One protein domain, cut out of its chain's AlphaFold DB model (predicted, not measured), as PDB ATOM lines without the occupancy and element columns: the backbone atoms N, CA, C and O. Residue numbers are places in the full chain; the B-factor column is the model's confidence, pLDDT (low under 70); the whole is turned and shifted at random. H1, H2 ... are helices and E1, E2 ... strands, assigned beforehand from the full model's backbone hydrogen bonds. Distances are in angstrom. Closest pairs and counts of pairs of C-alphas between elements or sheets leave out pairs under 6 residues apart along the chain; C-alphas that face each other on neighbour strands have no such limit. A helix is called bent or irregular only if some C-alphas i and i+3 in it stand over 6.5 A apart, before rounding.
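What this domain is: This is residues 240 to 367 of the 417 residues of an uncharacterized protein of Blastococcus sp. TF02A_35 (UniProt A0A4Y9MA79). A twisted sheet of four strands makes the middle layer: the long helix H3 covers one face, while H2 and H1 are on the other, H2 running along E1 and E2 and H1 set across the strands near E3. Residues 240 to 247 lead into H1, and residues 359 to 367 follow E4. The printed part has 128 residues, with three named helices and four named strands in the order H1, H2, E1, E2, H3, E3, E4; the class is mixed, helices and strands. The sheet is mixed, in the order E1, E2, E3, E4. The whole is compact and rounded, with a radius of gyration of the C-alphas of 14.5 A and spans of 42 by 36 by 35 A.

Where its parts are: H1 is residues 248 to 259, 16.9 A long, from C-alpha 248 at (-35.276, -15.466, 234.693); it is irregular, with C-alphas 249 and 252 7.0 A apart. H2 is residues 266 to 282, 24.5 A. E1, residues 286 to 294, is 26.5 A long, and E2, residues 297 to 306, 28.8 A. H3, residues 310 to 334, spans 36.2 A from C-alpha 310 at (-46.772, 3.030, 224.042). E3 is residues 339 to 348, 29.6 A, and E4 is residues 353 to 358, 16.3 A, ending with C-alpha 358 at (-33.749, -9.409, 222.974).

How they stand to each other: E1 and E2 form an antiparallel hairpin, with N 291 and O 299 at 2.8 A. E2 and E3 are parallel, with N 300 and O 341 at 2.8 A. E3 and E4 form an antiparallel hairpin, with N 344 and O 356 at 2.8 A. E2, H3 and E3 make a strand-helix-strand unit, two parallel neighbour strands with a helix between, and its crossover is right-handed. H3 is on the sheet at a height of 8.2 A; its closest C-alphas to E3 are those of Ala 323 and Ala 342, 5.5 A. Its line and that of E3 stand at 28 degrees on the local plane, only just along the strands. H2 is on the opposite face, at a height of 8.5 A over E1 and E2; the C-alphas of Arg 277 and Ala 303, its closest to E2, are 6.2 A apart. H1, on the same face as H2, lies only just over E3, on which 3 of its 12 C-alphas fall, and runs across the strands at 82 degrees to E3 on the local plane; its closest C-alphas to E3 are those of Val 254 and Leu 341, 7.2 A. H1 and H2 are apart. In H2 and H3 every O i to N i+4 pair is within hydrogen-bond range; in H1, 6 of 8 are.

The domain as a whole: The two C-alphas farthest apart, those of Gly 335 and Asn 350, are 43.6 A apart. The printed part has no cut. No link is long; that from H1 to H2 is short and the others are tight. The mean pLDDT of the printed part is 92.6, and no printed residue is under 70.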
ATOM      1  N   ASP A 240     -30.624  -3.303 242.969       80.75
ATOM      2  CA  ASP A 240     -31.688  -2.672 243.764       80.75
ATOM      3  C   ASP A 240     -32.792  -3.648 244.212       80.75
ATOM      4  O   ASP A 240     -33.843  -3.220 244.680       80.75
ATOM      5  N   GLN A 241     -32.529  -4.957 244.117       71.00
ATOM      6  CA  GLN A 241     -33.459  -6.044 244.451       71.00
ATOM      7  C   GLN A 241     -34.679  -6.146 243.520       71.00
ATOM      8  O   GLN A 241     -35.579  -6.940 243.794       71.00
ATOM      9  N   SER A 242     -34.707  -5.405 242.407       83.25
ATOM     10  CA  SER A 242     -35.670  -5.645 241.328       83.25
ATOM     11  C   SER A 242     -35.402  -6.986 240.631       83.25
ATOM     12  O   SER A 242     -34.335  -7.580 240.783       83.25
ATOM     13  N   LEU A 243     -36.390  -7.493 239.889       87.38
ATOM     14  CA  LEU A 243     -36.197  -8.615 238.967       87.38
ATOM     15  C   LEU A 243     -35.373  -8.163 237.743       87.38
ATOM     16  O   LEU A 243     -35.321  -6.968 237.449       87.38
ATOM     17  N   PRO A 244     -34.727  -9.093 237.016       87.56
ATOM     18  CA  PRO A 244     -33.968  -8.746 235.820       87.56
ATOM     19  C   PRO A 244     -34.836  -8.085 234.740       87.56
ATOM     20  O   PRO A 244     -36.031  -8.354 234.633       87.56
ATOM     21  N   ALA A 245     -34.199  -7.310 233.859       89.19
ATOM     22  CA  ALA A 245     -34.805  -6.700 232.668       89.19
ATOM     23  C   ALA A 245     -35.254  -7.729 231.605       89.19
ATOM     24  O   ALA A 245     -35.796  -7.377 230.561       89.19
ATOM     25  N   VAL A 246     -35.005  -9.016 231.852       92.81
ATOM     26  CA  VAL A 246     -35.404 -10.155 231.022       92.81
ATOM     27  C   VAL A 246     -36.005 -11.242 231.902       92.81
ATOM     28  O   VAL A 246     -35.824 -11.238 233.115       92.81
ATOM     29  N   THR A 247     -36.678 -12.226 231.306       93.00
ATOM     30  CA  THR A 247     -37.175 -13.382 232.066       93.00
ATOM     31  C   THR A 247     -36.028 -14.114 232.768       93.00
ATOM     32  O   THR A 247     -34.923 -14.211 232.232       93.00
ATOM     33  N   LEU A 248     -36.285 -14.702 233.940       91.81
ATOM     34  CA  LEU A 248     -35.276 -15.466 234.693       91.81
ATOM     35  C   LEU A 248     -34.665 -16.618 233.872       91.81
ATOM     36  O   LEU A 248     -33.477 -16.905 234.003       91.81
ATOM     37  N   SER A 249     -35.449 -17.214 232.970       89.75
ATOM     38  CA  SER A 249     -34.989 -18.239 232.025       89.75
ATOM     39  C   SER A 249     -33.985 -17.725 230.985       89.75
ATOM     40  O   SER A 249     -33.108 -18.471 230.551       89.75
ATOM     41  N   ASN A 250     -34.084 -16.453 230.590       92.12
ATOM     42  CA  ASN A 250     -33.198 -15.831 229.603       92.12
ATOM     43  C   ASN A 250     -32.075 -15.010 230.232       92.12
ATOM     44  O   ASN A 250     -31.043 -14.824 229.587       92.12
ATOM     45  N   TYR A 251     -32.238 -14.582 231.486       92.88
ATOM     46  CA  TYR A 251     -31.269 -13.813 232.266       92.88
ATOM     47  C   TYR A 251     -29.841 -14.301 232.059       92.88
ATOM     48  O   TYR A 251     -28.964 -13.561 231.609       92.88
ATOM     49  N   ARG A 252     -29.628 -15.589 232.312       91.44
ATOM     50  CA  ARG A 252     -28.302 -16.168 232.209       91.44
ATOM     51  C   ARG A 252     -27.765 -16.145 230.784       91.44
ATOM     52  O   ARG A 252     -26.599 -15.839 230.600       91.44
ATOM     53  N   ARG A 253     -28.592 -16.456 229.785       92.69
ATOM     54  CA  ARG A 253     -28.154 -16.476 228.382       92.69
ATOM     55  C   ARG A 253     -27.675 -15.091 227.943       92.69
ATOM     56  O   ARG A 253     -26.676 -14.996 227.241       92.69
ATOM     57  N   VAL A 254     -28.349 -14.031 228.396       95.25
ATOM     58  CA  VAL A 254     -27.950 -12.639 228.134       95.25
ATOM     59  C   VAL A 254     -26.640 -12.300 228.846       95.25
ATOM     60  O   VAL A 254     -25.722 -11.774 228.220       95.25
ATOM     61  N   VAL A 255     -26.523 -12.632 230.134       94.44
ATOM     62  CA  VAL A 255     -25.307 -12.359 230.912       94.44
ATOM     63  C   VAL A 255     -24.104 -13.150 230.389       94.44
ATOM     64  O   VAL A 255     -23.038 -12.564 230.224       94.44
ATOM     65  N   ASP A 256     -24.268 -14.435 230.063       93.62
ATOM     66  CA  ASP A 256     -23.227 -15.271 229.453       93.62
ATOM     67  C   ASP A 256     -22.789 -14.681 228.098       93.62
ATOM     68  O   ASP A 256     -21.589 -14.532 227.860       93.62
ATOM     69  N   PHE A 257     -23.735 -14.260 227.245       95.19
ATOM     70  CA  PHE A 257     -23.418 -13.629 225.958       95.19
ATOM     71  C   PHE A 257     -22.545 -12.379 226.135       95.19
ATOM     72  O   PHE A 257     -21.511 -12.238 225.480       95.19
ATOM     73  N   LEU A 258     -22.942 -11.471 227.032       95.75
ATOM     74  CA  LEU A 258     -22.183 -10.246 227.282       95.75
ATOM     75  C   LEU A 258     -20.821 -10.547 227.932       95.75
ATOM     76  O   LEU A 258     -19.800  -9.984 227.538       95.75
ATOM     77  N   ASP A 259     -20.772 -11.476 228.887       94.94
ATOM     78  CA  ASP A 259     -19.545 -11.853 229.595       94.94
ATOM     79  C   ASP A 259     -18.478 -12.454 228.683       94.94
ATOM     80  O   ASP A 259     -17.286 -12.266 228.918       94.94
ATOM     81  N   ALA A 260     -18.877 -13.142 227.619       93.19
ATOM     82  CA  ALA A 260     -17.936 -13.680 226.648       93.19
ATOM     83  C   ALA A 260     -17.595 -12.707 225.509       93.19
ATOM     84  O   ALA A 260     -17.010 -13.091 224.498       93.19
ATOM     85  N   THR A 261     -17.843 -11.416 225.706       93.06
ATOM     86  CA  THR A 261     -17.144 -10.396 224.928       93.06
ATOM     87  C   THR A 261     -15.667 -10.372 225.326       93.06
ATOM     88  O   THR A 261     -15.356 -10.238 226.512       93.06
ATOM     89  N   PRO A 262     -14.723 -10.465 224.370       92.12
ATOM     90  CA  PRO A 262     -13.305 -10.362 224.682       92.12
ATOM     91  C   PRO A 262     -12.991  -9.029 225.386       92.12
ATOM     92  O   PRO A 262     -13.437  -7.982 224.909       92.12
ATOM     93  N   PRO A 263     -12.184  -9.016 226.460       92.12
ATOM     94  CA  PRO A 263     -11.790  -7.790 227.156       92.12
ATOM     95  C   PRO A 263     -11.248  -6.679 226.240       92.12
ATOM     96  O   PRO A 263     -11.547  -5.515 226.474       92.12
ATOM     97  N   GLY A 264     -10.535  -7.000 225.149       90.88
ATOM     98  CA  GLY A 264     -10.074  -5.998 224.161       90.88
ATOM     99  C   GLY A 264     -11.151  -5.461 223.213       90.88
ATOM    100  O   GLY A 264     -10.965  -4.484 222.487       90.88
ATOM    101  N   ALA A 265     -12.316  -6.097 223.161       92.50
ATOM    102  CA  ALA A 265     -13.464  -5.553 222.446       92.50
ATOM    103  C   ALA A 265     -14.261  -4.588 223.336       92.50
ATOM    104  O   ALA A 265     -14.793  -3.604 222.825       92.50
ATOM    105  N   MET A 266     -14.304  -4.821 224.656       94.75
ATOM    106  CA  MET A 266     -15.174  -4.074 225.574       94.75
ATOM    107  C   MET A 266     -14.991  -2.550 225.505       94.75
ATOM    108  O   MET A 266     -16.002  -1.867 225.337       94.75
ATOM    109  N   PRO A 267     -13.769  -1.969 225.556       95.62
ATOM    110  CA  PRO A 267     -13.636  -0.518 225.498       95.62
ATOM    111  C   PRO A 267     -14.156   0.078 224.193       95.62
ATOM    112  O   PRO A 267     -14.931   1.035 224.203       95.62
ATOM    113  N   ARG A 268     -13.797  -0.542 223.064       95.50
ATOM    114  CA  ARG A 268     -14.232  -0.110 221.732       95.50
ATOM    115  C   ARG A 268     -15.747  -0.196 221.580       95.50
ATOM    116  O   ARG A 268     -16.348   0.738 221.056       95.50
ATOM    117  N   LEU A 269     -16.364  -1.263 222.083       96.25
ATOM    118  CA  LEU A 269     -17.818  -1.412 222.095       96.25
ATOM    119  C   LEU A 269     -18.490  -0.354 222.963       96.25
ATOM    120  O   LEU A 269     -19.443   0.262 222.509       96.25
ATOM    121  N   GLY A 270     -17.980  -0.084 224.165       97.31
ATOM    122  CA  GLY A 270     -18.530   0.966 225.022       97.31
ATOM    123  C   GLY A 270     -18.497   2.346 224.362       97.31
ATOM    124  O   GLY A 270     -19.485   3.082 224.399       97.31
ATOM    125  N   ARG A 271     -17.395   2.684 223.679       97.69
ATOM    126  CA  ARG A 271     -17.297   3.919 222.879       97.69
ATOM    127  C   ARG A 271     -18.244   3.916 221.683       97.69
ATOM    128  O   ARG A 271     -18.859   4.940 221.400       97.69
ATOM    129  N   TRP A 272     -18.384   2.780 221.007       97.25
ATOM    130  CA  TRP A 272     -19.311   2.617 219.892       97.25
ATOM    131  C   TRP A 272     -20.775   2.790 220.323       97.25
ATOM    132  O   TRP A 272     -21.508   3.525 219.667       97.25
ATOM    133  N   LEU A 273     -21.184   2.214 221.459       96.94
ATOM    134  CA  LEU A 273     -22.519   2.401 222.043       96.94
ATOM    135  C   LEU A 273     -22.787   3.882 222.338       96.94
ATOM    136  O   LEU A 273     -23.837   4.411 221.978       96.94
ATOM    137  N   LEU A 274     -21.816   4.580 222.939       96.12
ATOM    138  CA  LEU A 274     -21.927   6.015 223.200       96.12
ATOM    139  C   LEU A 274     -22.063   6.826 221.903       96.12
ATOM    140  O   LEU A 274     -22.923   7.700 221.819       96.12
ATOM    141  N   ALA A 275     -21.263   6.512 220.881       96.81
ATOM    142  CA  ALA A 275     -21.358   7.161 219.576       96.81
ATOM    143  C   ALA A 275     -22.725   6.921 218.918       96.81
ATOM    144  O   ALA A 275     -23.298   7.839 218.337       96.81
ATOM    145  N   LYS A 276     -23.297   5.719 219.057       95.62
ATOM    146  CA  LYS A 276     -24.642   5.416 218.553       95.62
ATOM    147  C   LYS A 276     -25.739   6.181 219.283       95.62
ATOM    148  O   LYS A 276     -26.694   6.610 218.647       95.62
ATOM    149  N   ARG A 277     -25.587   6.431 220.581       94.31
ATOM    150  CA  ARG A 277     -26.499   7.321 221.315       94.31
ATOM    151  C   ARG A 277     -26.373   8.779 220.879       94.31
ATOM    152  O   ARG A 277     -27.382   9.459 220.758       94.31
ATOM    153  N   ALA A 278     -25.160   9.258 220.609       94.50
ATOM    154  CA  ALA A 278     -24.974  10.597 220.050       94.50
ATOM    155  C   ALA A 278     -25.644  10.717 218.669       94.50
ATOM    156  O   ALA A 278     -26.395  11.657 218.432       94.50
ATOM    157  N   GLN A 279     -25.478   9.701 217.811       93.88
ATOM    158  CA  GLN A 279     -26.164   9.614 216.520       93.88
ATOM    159  C   GLN A 279     -27.694   9.669 216.681       93.88
ATOM    160  O   GLN A 279     -28.369  10.354 215.920       93.88
ATOM    161  N   GLN A 280     -28.245   8.982 217.685       93.94
ATOM    162  CA  GLN A 280     -29.680   8.995 217.981       93.94
ATOM    163  C   GLN A 280     -30.196  10.404 218.312       93.94
ATOM    164  O   GLN A 280     -31.261  10.791 217.831       93.94
ATOM    165  N   ALA A 281     -29.431  11.189 219.074       90.31
ATOM    166  CA  ALA A 281     -29.778  12.575 219.385       90.31
ATOM    167  C   ALA A 281     -29.722  13.502 218.153       90.31
ATOM    168  O   ALA A 281     -30.440  14.498 218.102       90.31
ATOM    169  N   GLU A 282     -28.890  13.179 217.159       91.50
ATOM    170  CA  GLU A 282     -28.717  13.967 215.930       91.50
ATOM    171  C   GLU A 282     -29.721  13.600 214.818       91.50
ATOM    172  O   GLU A 282     -30.094  14.460 214.020       91.50
ATOM    173  N   HIS A 283     -30.173  12.342 214.749       83.75
ATOM    174  CA  HIS A 283     -30.929  11.797 213.614       83.75
ATOM    175  C   HIS A 283     -32.363  11.389 213.974       83.75
ATOM    176  O   HIS A 283     -32.679  10.208 214.080       83.75
ATOM    177  N   ASN A 284     -33.258  12.372 214.107       75.06
ATOM    178  CA  ASN A 284     -34.705  12.150 214.284       75.06
ATOM    179  C   ASN A 284     -35.070  11.227 215.463       75.06
ATOM    180  O   ASN A 284     -36.105  10.568 215.446       75.06
ATOM    181  N   GLY A 285     -34.227  11.180 216.497       86.19
ATOM    182  CA  GLY A 285     -34.533  10.468 217.728       86.19
ATOM    183  C   GLY A 285     -34.252   8.971 217.699       86.19
ATOM    184  O   GLY A 285     -34.570   8.324 218.694       86.19
ATOM    185  N   HIS A 286     -33.609   8.414 216.663       91.56
ATOM    186  CA  HIS A 286     -33.206   7.007 216.672       91.56
ATOM    187  C   HIS A 286     -31.862   6.686 216.005       91.56
ATOM    188  O   HIS A 286     -31.390   7.375 215.107       91.56
ATOM    189  N   ALA A 287     -31.233   5.590 216.438       94.69
ATOM    190  CA  ALA A 287     -30.051   5.028 215.788       94.69
ATOM    191  C   ALA A 287     -29.957   3.519 216.005       94.69
ATOM    192  O   ALA A 287     -30.408   2.993 217.019       94.69
ATOM    193  N   SER A 288     -29.292   2.820 215.089       96.25
ATOM    194  CA  SER A 288     -28.942   1.416 215.282       96.25
ATOM    195  C   SER A 288     -27.576   1.073 214.701       96.25
ATOM    196  O   SER A 288     -26.923   1.863 214.005       96.25
ATOM    197  N   GLY A 289     -27.106  -0.122 215.024       96.38
ATOM    198  CA  GLY A 289     -25.932  -0.715 214.417       96.38
ATOM    199  C   GLY A 289     -25.717  -2.132 214.915       96.38
ATOM    200  O   GLY A 289     -26.478  -2.647 215.730       96.38
ATOM    201  N   LEU A 290     -24.656  -2.762 214.428       97.06
ATOM    202  CA  LEU A 290     -24.246  -4.071 214.905       97.06
ATOM    203  C   LEU A 290     -22.727  -4.186 214.931       97.06
ATOM    204  O   LEU A 290     -22.032  -3.478 214.199       97.06
ATOM    205  N   VAL A 291     -22.233  -5.095 215.763       95.75
ATOM    206  CA  VAL A 291     -20.831  -5.496 215.821       95.75
ATOM    207  C   VAL A 291     -20.755  -7.017 215.864       95.75
ATOM    208  O   VAL A 291     -21.420  -7.666 216.668       95.75
ATOM    209  N   ILE A 292     -19.914  -7.583 215.001       93.31
ATOM    210  CA  ILE A 292     -19.578  -9.008 215.002       93.31
ATOM    211  C   ILE A 292     -18.363  -9.180 215.922       93.31
ATOM    212  O   ILE A 292     -17.290  -8.652 215.627       93.31
ATOM    213  N   LEU A 293     -18.544  -9.857 217.058       87.50
ATOM    214  CA  LEU A 293     -17.537  -9.970 218.125       87.50
ATOM    215  C   LEU A 293     -16.557 -11.122 217.895       87.50
ATOM    216  O   LEU A 293     -15.360 -10.988 218.135       87.50
ATOM    217  N   ASP A 294     -17.089 -12.241 217.420       79.62
ATOM    218  CA  ASP A 294     -16.361 -13.440 217.018       79.62
ATOM    219  C   ASP A 294     -17.098 -14.058 215.819       79.62
ATOM    220  O   ASP A 294     -18.142 -13.552 215.403       79.62
ATOM    221  N   GLN A 295     -16.579 -15.149 215.255       73.00
ATOM    222  CA  GLN A 295     -17.110 -15.774 214.045       73.00
ATOM    223  C   GLN A 295     -18.622 -16.023 214.114       73.00
ATOM    224  O   GLN A 295     -19.292 -15.771 213.129       73.00
ATOM    225  N   ALA A 296     -19.190 -16.382 215.267       83.44
ATOM    226  CA  ALA A 296     -20.614 -16.700 215.372       83.44
ATOM    227  C   ALA A 296     -21.451 -15.707 216.197       83.44
ATOM    228  O   ALA A 296     -22.617 -16.002 216.451       83.44
ATOM    229  N   TRP A 297     -20.883 -14.612 216.716       91.38
ATOM    230  CA  TRP A 297     -21.539 -13.805 217.758       91.38
ATOM    231  C   TRP A 297     -21.759 -12.363 217.321       91.38
ATOM    232  O   TRP A 297     -20.814 -11.666 216.942       91.38
ATOM    233  N   VAL A 298     -23.005 -11.903 217.423       95.12
ATOM    234  CA  VAL A 298     -23.422 -10.584 216.943       95.12
ATOM    235  C   VAL A 298     -24.094  -9.795 218.059       95.12
ATOM    236  O   VAL A 298     -25.142 -10.186 218.567       95.12
ATOM    237  N   LEU A 299     -23.514  -8.647 218.399       97.25
ATOM    238  CA  LEU A 299     -24.169  -7.647 219.230       97.25
ATOM    239  C   LEU A 299     -24.900  -6.659 218.324       97.25
ATOM    240  O   LEU A 299     -24.286  -6.011 217.477       97.25
ATOM    241  N   ILE A 300     -26.205  -6.536 218.508       97.94
ATOM    242  CA  ILE A 300     -27.067  -5.603 217.786       97.94
ATOM    243  C   ILE A 300     -27.463  -4.508 218.766       97.94
ATOM    244  O   ILE A 300     -27.748  -4.781 219.929       97.94
ATOM    245  N   PHE A 301     -27.468  -3.264 218.313       98.06
ATOM    246  CA  PHE A 301     -27.811  -2.121 219.141       98.06
ATOM    247  C   PHE A 301     -28.886  -1.280 218.475       98.06
ATOM    248  O   PHE A 301     -28.796  -1.005 217.276       98.06
ATOM    249  N   ALA A 302     -29.848  -0.820 219.267       97.25
ATOM    250  CA  ALA A 302     -30.768   0.239 218.887       97.25
ATOM    251  C   ALA A 302     -30.904   1.249 220.028       97.25
ATOM    252  O   ALA A 302     -30.870   0.888 221.201       97.25
ATOM    253  N   ALA A 303     -31.084   2.515 219.684       96.81
ATOM    254  CA  ALA A 303     -31.428   3.570 220.618       96.81
ATOM    255  C   ALA A 303     -32.575   4.405 220.057       96.81
ATOM    256  O   ALA A 303     -32.623   4.638 218.846       96.81
ATOM    257  N   ALA A 304     -33.454   4.868 220.939       95.19
ATOM    258  CA  ALA A 304     -34.622   5.666 220.594       95.19
ATOM    259  C   ALA A 304     -34.942   6.691 221.686       95.19
ATOM    260  O   ALA A 304     -34.662   6.433 222.858       95.19
ATOM    261  N   THR A 305     -35.550   7.820 221.324       93.06
ATOM    262  CA  THR A 305     -36.180   8.724 222.297       93.06
ATOM    263  C   THR A 305     -37.525   8.156 222.723       93.06
ATOM    264  O   THR A 305     -38.266   7.628 221.899       93.06
ATOM    265  N   TRP A 306     -37.848   8.310 223.999       87.62
ATOM    266  CA  TRP A 306     -39.127   7.933 224.577       87.62
ATOM    267  C   TRP A 306     -39.922   9.155 225.002       87.62
ATOM    268  O   TRP A 306     -39.433   9.957 225.803       87.62
ATOM    269  N   THR A 307     -41.145   9.267 224.486       84.81
ATOM    270  CA  THR A 307     -42.078  10.344 224.839       84.81
ATOM    271  C   THR A 307     -43.370   9.823 225.462       84.81
ATOM    272  O   THR A 307     -43.916  10.476 226.351       84.81
ATOM    273  N   GLU A 308     -43.847   8.643 225.055       84.69
ATOM    274  CA  GLU A 308     -45.122   8.077 225.501       84.69
ATOM    275  C   GLU A 308     -44.991   6.598 225.902       84.69
ATOM    276  O   GLU A 308     -44.242   5.850 225.281       84.69
ATOM    277  N   PRO A 309     -45.738   6.093 226.904       78.69
ATOM    278  CA  PRO A 309     -45.631   4.695 227.347       78.69
ATOM    279  C   PRO A 309     -45.823   3.635 226.246       78.69
ATOM    280  O   PRO A 309     -45.256   2.548 226.329       78.69
ATOM    281  N   SER A 310     -46.604   3.926 225.199       83.69
ATOM    282  CA  SER A 310     -46.772   3.030 224.042       83.69
ATOM    283  C   SER A 310     -45.474   2.771 223.276       83.69
ATOM    284  O   SER A 310     -45.351   1.723 222.637       83.69
ATOM    285  N   ASP A 311     -44.509   3.685 223.367       84.50
ATOM    286  CA  ASP A 311     -43.224   3.578 222.680       84.50
ATOM    287  C   ASP A 311     -42.426   2.376 223.188       84.50
ATOM    288  O   ASP A 311     -41.683   1.790 222.413       84.50
ATOM    289  N   GLU A 312     -42.610   1.946 224.445       89.88
ATOM    290  CA  GLU A 312     -41.894   0.793 225.005       89.88
ATOM    291  C   GLU A 312     -42.217  -0.496 224.244       89.88
ATOM    292  O   GLU A 312     -41.326  -1.189 223.759       89.88
ATOM    293  N   SER A 313     -43.508  -0.803 224.082       91.81
ATOM    294  CA  SER A 313     -43.944  -2.019 223.384       91.81
ATOM    295  C   SER A 313     -43.618  -1.970 221.891       91.81
ATOM    296  O   SER A 313     -43.290  -2.994 221.289       91.81
ATOM    297  N   ILE A 314     -43.700  -0.780 221.285       92.81
ATOM    298  CA  ILE A 314     -43.303  -0.570 219.890       92.81
ATOM    299  C   ILE A 314     -41.795  -0.791 219.749       92.81
ATOM    300  O   ILE A 314     -41.367  -1.517 218.854       92.81
ATOM    301  N   PHE A 315     -40.996  -0.221 220.650       94.94
ATOM    302  CA  PHE A 315     -39.548  -0.355 220.646       94.94
ATOM    303  C   PHE A 315     -39.109  -1.801 220.863       94.94
ATOM    304  O   PHE A 315     -38.257  -2.274 220.118       94.94
ATOM    305  N   ASP A 316     -39.728  -2.537 221.788       95.06
ATOM    306  CA  ASP A 316     -39.441  -3.959 222.000       95.06
ATOM    307  C   ASP A 316     -39.728  -4.785 220.731       95.06
ATOM    308  O   ASP A 316     -38.917  -5.625 220.331       95.06
ATOM    309  N   ALA A 317     -40.841  -4.510 220.037       95.25
ATOM    310  CA  ALA A 317     -41.175  -5.170 218.774       95.25
ATOM    311  C   ALA A 317     -40.187  -4.817 217.646       95.25
ATOM    312  O   ALA A 317     -39.773  -5.690 216.879       95.25
ATOM    313  N   VAL A 318     -39.777  -3.549 217.553       95.62
ATOM    314  CA  VAL A 318     -38.778  -3.075 216.586       95.62
ATOM    315  C   VAL A 318     -37.407  -3.689 216.874       95.62
ATOM    316  O   VAL A 318     -36.741  -4.164 215.952       95.62
ATOM    317  N   LEU A 319     -36.993  -3.734 218.140       97.38
ATOM    318  CA  LEU A 319     -35.738  -4.335 218.581       97.38
ATOM    319  C   LEU A 319     -35.711  -5.833 218.271       97.38
ATOM    320  O   LEU A 319     -34.698  -6.335 217.785       97.38
ATOM    321  N   ALA A 320     -36.826  -6.538 218.481       97.06
ATOM    322  CA  ALA A 320     -36.959  -7.941 218.111       97.06
ATOM    323  C   ALA A 320     -36.883  -8.158 216.593       97.06
ATOM    324  O   ALA A 320     -36.113  -9.007 216.141       97.06
ATOM    325  N   ALA A 321     -37.595  -7.355 215.798       97.06
ATOM    326  CA  ALA A 321     -37.512  -7.414 214.339       97.06
ATOM    327  C   ALA A 321     -36.077  -7.154 213.847       97.06
ATOM    328  O   ALA A 321     -35.567  -7.883 212.995       97.06
ATOM    329  N   LEU A 322     -35.394  -6.159 214.425       97.19
ATOM    330  CA  LEU A 322     -33.994  -5.856 214.137       97.19
ATOM    331  C   LEU A 322     -33.082  -7.037 214.489       97.19
ATOM    332  O   LEU A 322     -32.230  -7.406 213.680       97.19
ATOM    333  N   ALA A 323     -33.282  -7.654 215.658       97.50
ATOM    334  CA  ALA A 323     -32.538  -8.829 216.097       97.50
ATOM    335  C   ALA A 323     -32.669  -9.987 215.096       97.50
ATOM    336  O   ALA A 323     -31.664 -10.535 214.637       97.50
ATOM    337  N   ILE A 324     -33.906 -10.312 214.706       97.38
ATOM    338  CA  ILE A 324     -34.213 -11.401 213.773       97.38
ATOM    339  C   ILE A 324     -33.610 -11.104 212.395       97.38
ATOM    340  O   ILE A 324     -32.833 -11.909 211.885       97.38
ATOM    341  N   VAL A 325     -33.884  -9.929 211.815       97.12
ATOM    342  CA  VAL A 325     -33.415  -9.581 210.463       97.12
ATOM    343  C   VAL A 325     -31.891  -9.579 210.381       97.12
ATOM    344  O   VAL A 325     -31.335 -10.218 209.486       97.12
ATOM    345  N   ARG A 326     -31.192  -8.928 211.322       96.88
ATOM    346  CA  ARG A 326     -29.721  -8.878 211.292       96.88
ATOM    347  C   ARG A 326     -29.092 -10.238 211.547       96.88
ATOM    348  O   ARG A 326     -28.102 -10.569 210.899       96.88
ATOM    349  N   SER A 327     -29.664 -11.040 212.444       96.12
ATOM    350  CA  SER A 327     -29.163 -12.398 212.669       96.12
ATOM    351  C   SER A 327     -29.283 -13.258 211.402       96.12
ATOM    352  O   SER A 327     -28.329 -13.953 211.051       96.12
ATOM    353  N   ALA A 328     -30.384 -13.144 210.649       95.56
ATOM    354  CA  ALA A 328     -30.590 -13.857 209.388       95.56
ATOM    355  C   ALA A 328     -29.670 -13.365 208.256       95.56
ATOM    356  O   ALA A 328     -29.086 -14.180 207.536       95.56
ATOM    357  N   GLU A 329     -29.499 -12.047 208.102       94.75
ATOM    358  CA  GLU A 329     -28.583 -11.461 207.112       94.75
ATOM    359  C   GLU A 329     -27.140 -11.923 207.343       94.75
ATOM    360  O   GLU A 329     -26.471 -12.368 206.408       94.75
ATOM    361  N   ILE A 330     -26.674 -11.880 208.593       95.00
ATOM    362  CA  ILE A 330     -25.312 -12.297 208.939       95.00
ATOM    363  C   ILE A 330     -25.162 -13.810 208.804       95.00
ATOM    364  O   ILE A 330     -24.163 -14.257 208.246       95.00
ATOM    365  N   SER A 331     -26.154 -14.595 209.232       94.69
ATOM    366  CA  SER A 331     -26.112 -16.054 209.061       94.69
ATOM    367  C   SER A 331     -26.013 -16.443 207.586       94.69
ATOM    368  O   SER A 331     -25.231 -17.318 207.219       94.69
ATOM    369  N   THR A 332     -26.757 -15.748 206.719       93.75
ATOM    370  CA  THR A 332     -26.692 -15.941 205.262       93.75
ATOM    371  C   THR A 332     -25.317 -15.567 204.719       93.75
ATOM    372  O   THR A 332     -24.734 -16.320 203.942       93.75
ATOM    373  N   PHE A 333     -24.776 -14.424 205.145       93.88
ATOM    374  CA  PHE A 333     -23.458 -13.957 204.721       93.88
ATOM    375  C   PHE A 333     -22.323 -14.896 205.163       93.88
ATOM    376  O   PHE A 333     -21.397 -15.149 204.396       93.88
ATOM    377  N   GLN A 334     -22.385 -15.416 206.389       93.25
ATOM    378  CA  GLN A 334     -21.365 -16.307 206.947       93.25
ATOM    379  C   GLN A 334     -21.529 -17.769 206.510       93.25
ATOM    380  O   GLN A 334     -20.562 -18.529 206.550       93.25
ATOM    381  N   GLY A 335     -22.731 -18.164 206.083       94.19
ATOM    382  CA  GLY A 335     -23.059 -19.535 205.697       94.19
ATOM    383  C   GLY A 335     -23.350 -20.472 206.876       94.19
ATOM    384  O   GLY A 335     -23.413 -21.685 206.682       94.19
ATOM    385  N   TYR A 336     -23.519 -19.942 208.090       93.56
ATOM    386  CA  TYR A 336     -23.895 -20.702 209.286       93.56
ATOM    387  C   TYR A 336     -24.695 -19.832 210.270       93.56
ATOM    388  O   TYR A 336     -24.572 -18.609 210.230       93.56
ATOM    389  N   PRO A 337     -25.514 -20.432 211.156       93.81
ATOM    390  CA  PRO A 337     -26.290 -19.683 212.141       93.81
ATOM    391  C   PRO A 337     -25.410 -18.904 213.124       93.81
ATOM    392  O   PRO A 337     -24.429 -19.442 213.642       93.81
ATOM    393  N   VAL A 338     -25.817 -17.675 213.442       94.12
ATOM    394  CA  VAL A 338     -25.184 -16.852 214.482       94.12
ATOM    395  C   VAL A 338     -25.996 -16.815 215.769       94.12
ATOM    396  O   VAL A 338     -27.222 -16.900 215.763       94.12
ATOM    397  N   SER A 339     -25.302 -16.629 216.889       93.44
ATOM    398  CA  SER A 339     -25.907 -16.194 218.142       93.44
ATOM    399  C   SER A 339     -25.947 -14.668 218.157       93.44
ATOM    400  O   SER A 339     -24.916 -14.013 217.991       93.44
ATOM    401  N   ALA A 340     -27.134 -14.098 218.333       95.69
ATOM    402  CA  ALA A 340     -27.326 -12.657 218.359       95.69
ATOM    403  C   ALA A 340     -27.917 -12.218 219.696       95.69
ATOM    404  O   ALA A 340     -28.816 -12.872 220.213       95.69
ATOM    405  N   LEU A 341     -27.452 -11.083 220.210       97.56
ATOM    406  CA  LEU A 341     -28.092 -10.354 221.300       97.56
ATOM    407  C   LEU A 341     -28.358  -8.935 220.818       97.56
ATOM    408  O   LEU A 341     -27.429  -8.237 220.411       97.56
ATOM    409  N   ALA A 342     -29.612  -8.504 220.878       98.06
ATOM    410  CA  ALA A 342     -29.970  -7.118 220.656       98.06
ATOM    411  C   ALA A 342     -30.120  -6.389 221.991       98.06
ATOM    412  O   ALA A 342     -30.780  -6.883 222.905       98.06
ATOM    413  N   VAL A 343     -29.499  -5.217 222.086       98.12
ATOM    414  CA  VAL A 343     -29.554  -4.318 223.236       98.12
ATOM    415  C   VAL A 343     -30.202  -3.014 222.789       98.12
ATOM    416  O   VAL A 343     -29.747  -2.375 221.839       98.12
ATOM    417  N   GLY A 344     -31.280  -2.636 223.459       97.50
ATOM    418  CA  GLY A 344     -32.038  -1.423 223.204       97.50
ATOM    419  C   GLY A 344     -31.825  -0.396 224.308       97.50
ATOM    420  O   GLY A 344     -31.905  -0.740 225.484       97.50
ATOM    421  N   HIS A 345     -31.570   0.856 223.941       96.81
ATOM    422  CA  HIS A 345     -31.574   1.991 224.861       96.81
ATOM    423  C   HIS A 345     -32.757   2.896 224.550       96.81
ATOM    424  O   HIS A 345     -32.753   3.611 223.545       96.81
ATOM    425  N   LEU A 346     -33.740   2.900 225.435       94.88
ATOM    426  CA  LEU A 346     -34.877   3.794 225.348       94.88
ATOM    427  C   LEU A 346     -34.605   5.011 226.249       94.88
ATOM    428  O   LEU A 346     -34.471   4.884 227.464       94.88
ATOM    429  N   VAL A 347     -34.398   6.181 225.641       93.81
ATOM    430  CA  VAL A 347     -33.882   7.384 226.310       93.81
ATOM    431  C   VAL A 347     -35.022   8.364 226.576       93.81
ATOM    432  O   VAL A 347     -35.585   8.936 225.644       93.81
ATOM    433  N   ALA A 348     -35.339   8.587 227.848       90.50
ATOM    434  CA  ALA A 348     -36.330   9.568 228.280       90.50
ATOM    435  C   ALA A 348     -35.805  11.013 228.176       90.50
ATOM    436  O   ALA A 348     -34.593  11.254 228.177       90.50
ATOM    437  N   GLU A 349     -36.710  11.997 228.194       86.69
ATOM    438  CA  GLU A 349     -36.366  13.433 228.161       86.69
ATOM    439  C   GLU A 349     -35.418  13.864 229.295       86.69
ATOM    440  O   GLU A 349     -34.551  14.718 229.110       86.69
ATOM    441  N   ASN A 350     -35.535  13.241 230.471       88.31
ATOM    442  CA  ASN A 350     -34.671  13.499 231.626       88.31
ATOM    443  C   ASN A 350     -33.317  12.763 231.562       88.31
ATOM    444  O   ASN A 350     -32.618  12.686 232.574       88.31
ATOM    445  N   GLN A 351     -32.957  12.205 230.402       87.56
ATOM    446  CA  GLN A 351     -31.760  11.394 230.158       87.56
ATOM    447  C   GLN A 351     -31.709  10.063 230.922       87.56
ATOM    448  O   GLN A 351     -30.671   9.393 230.909       87.56
ATOM    449  N   HIS A 352     -32.807   9.648 231.558       91.88
ATOM    450  CA  HIS A 352     -32.935   8.281 232.044       91.88
ATOM    451  C   HIS A 352     -32.901   7.314 230.859       91.88
ATOM    452  O   HIS A 352     -33.486   7.581 229.810       91.88
ATOM    453  N   ILE A 353     -32.187   6.204 231.026       93.38
ATOM    454  CA  ILE A 353     -32.046   5.175 229.999       93.38
ATOM    455  C   ILE A 353     -32.693   3.923 230.542       93.38
ATOM    456  O   ILE A 353     -32.258   3.399 231.572       93.38
ATOM    457  N   ASP A 354     -33.677   3.443 229.808       93.56
ATOM    458  CA  ASP A 354     -34.239   2.132 230.017       93.56
ATOM    459  C   ASP A 354     -33.576   1.119 229.069       93.56
ATOM    460  O   ASP A 354     -33.396   1.368 227.872       93.56
ATOM    461  N   TYR A 355     -33.137   0.000 229.641       95.75
ATOM    462  CA  TYR A 355     -32.308  -1.002 228.979       95.75
ATOM    463  C   TYR A 355     -33.163  -2.204 228.593       95.75
ATOM    464  O   TYR A 355     -33.711  -2.893 229.450       95.75
ATOM    465  N   ARG A 356     -33.215  -2.499 227.296       96.19
ATOM    466  CA  ARG A 356     -33.981  -3.614 226.728       96.19
ATOM    467  C   ARG A 356     -33.037  -4.656 226.143       96.19
ATOM    468  O   ARG A 356     -32.004  -4.310 225.570       96.19
ATOM    469  N   TYR A 357     -33.390  -5.932 226.257       97.62
ATOM    470  CA  TYR A 357     -32.579  -7.037 225.740       97.62
ATOM    471  C   TYR A 357     -33.465  -8.026 224.992       97.62
ATOM    472  O   TYR A 357     -34.453  -8.513 225.537       97.62
ATOM    473  N   VAL A 358     -33.080  -8.372 223.765       97.06
ATOM    474  CA  VAL A 358     -33.749  -9.409 222.974       97.06
ATOM    475  C   VAL A 358     -32.731 -10.443 222.524       97.06
ATOM    476  O   VAL A 358     -31.733 -10.122 221.880       97.06
ATOM    477  N   LEU A 359     -33.013 -11.701 222.847       95.19
ATOM    478  CA  LEU A 359     -32.202 -12.852 222.481       95.19
ATOM    479  C   LEU A 359     -33.035 -13.790 221.589       95.19
ATOM    480  O   LEU A 359     -33.854 -14.543 222.119       95.19
ATOM    481  N   PRO A 360     -32.859 -13.763 220.255       92.94
ATOM    482  CA  PRO A 360     -33.571 -14.660 219.351       92.94
ATOM    483  C   PRO A 360     -33.297 -16.134 219.675       92.94
ATOM    484  O   PRO A 360     -32.158 -16.546 219.923       92.94
ATOM    485  N   GLU A 361     -34.344 -16.956 219.668       87.25
ATOM    486  CA  GLU A 361     -34.231 -18.394 219.908       87.25
ATOM    487  C   GLU A 361     -33.882 -19.139 218.617       87.25
ATOM    488  O   GLU A 361     -34.741 -19.677 217.924       87.25
ATOM    489  N   GLY A 362     -32.586 -19.182 218.306       83.06
ATOM    490  CA  GLY A 362     -32.076 -19.897 217.138       83.06
ATOM    491  C   GLY A 362     -32.320 -19.159 215.815       83.06
ATOM    492  O   GLY A 362     -32.644 -17.969 215.817       83.06
ATOM    493  N   PRO A 363     -32.108 -19.835 214.672       85.88
ATOM    494  CA  PRO A 363     -32.330 -19.237 213.365       85.88
ATOM    495  C   PRO A 363     -33.830 -19.030 213.146       85.88
ATOM    496  O   PRO A 363     -34.584 -19.986 212.962       85.88
ATOM    497  N   VAL A 364     -34.253 -17.770 213.164       91.62
ATOM    498  CA  VAL A 364     -35.626 -17.364 212.861       91.62
ATOM    499  C   VAL A 364     -35.616 -16.677 211.503       91.62
ATOM    500  O   VAL A 364     -34.889 -15.707 211.300       91.62
ATOM    501  N   GLU A 365     -36.413 -17.187 210.565       94.31
ATOM    502  CA  GLU A 365     -36.599 -16.528 209.274       94.31
ATOM    503  C   GLU A 365     -37.464 -15.276 209.454       94.31
ATOM    504  O   GLU A 365     -38.627 -15.402 209.851       94.31
ATOM    505  N   PRO A 366     -36.942 -14.070 209.166       96.12
ATOM    506  CA  PRO A 366     -37.733 -12.859 209.280       96.12
ATOM    507  C   PRO A 366     -38.826 -12.846 208.216       96.12
ATOM    508  O   PRO A 366     -38.599 -13.116 207.028       96.12
ATOM    509  N   THR A 367     -40.011 -12.438 208.642       95.56
ATOM    510  CA  THR A 367     -41.128 -12.137 207.759       95.56
ATOM    511  C   THR A 367     -40.777 -10.982 206.822       95.56
ATOM    512  O   THR A 367     -39.940 -10.122 207.106       95.56
TER     513      THR A 367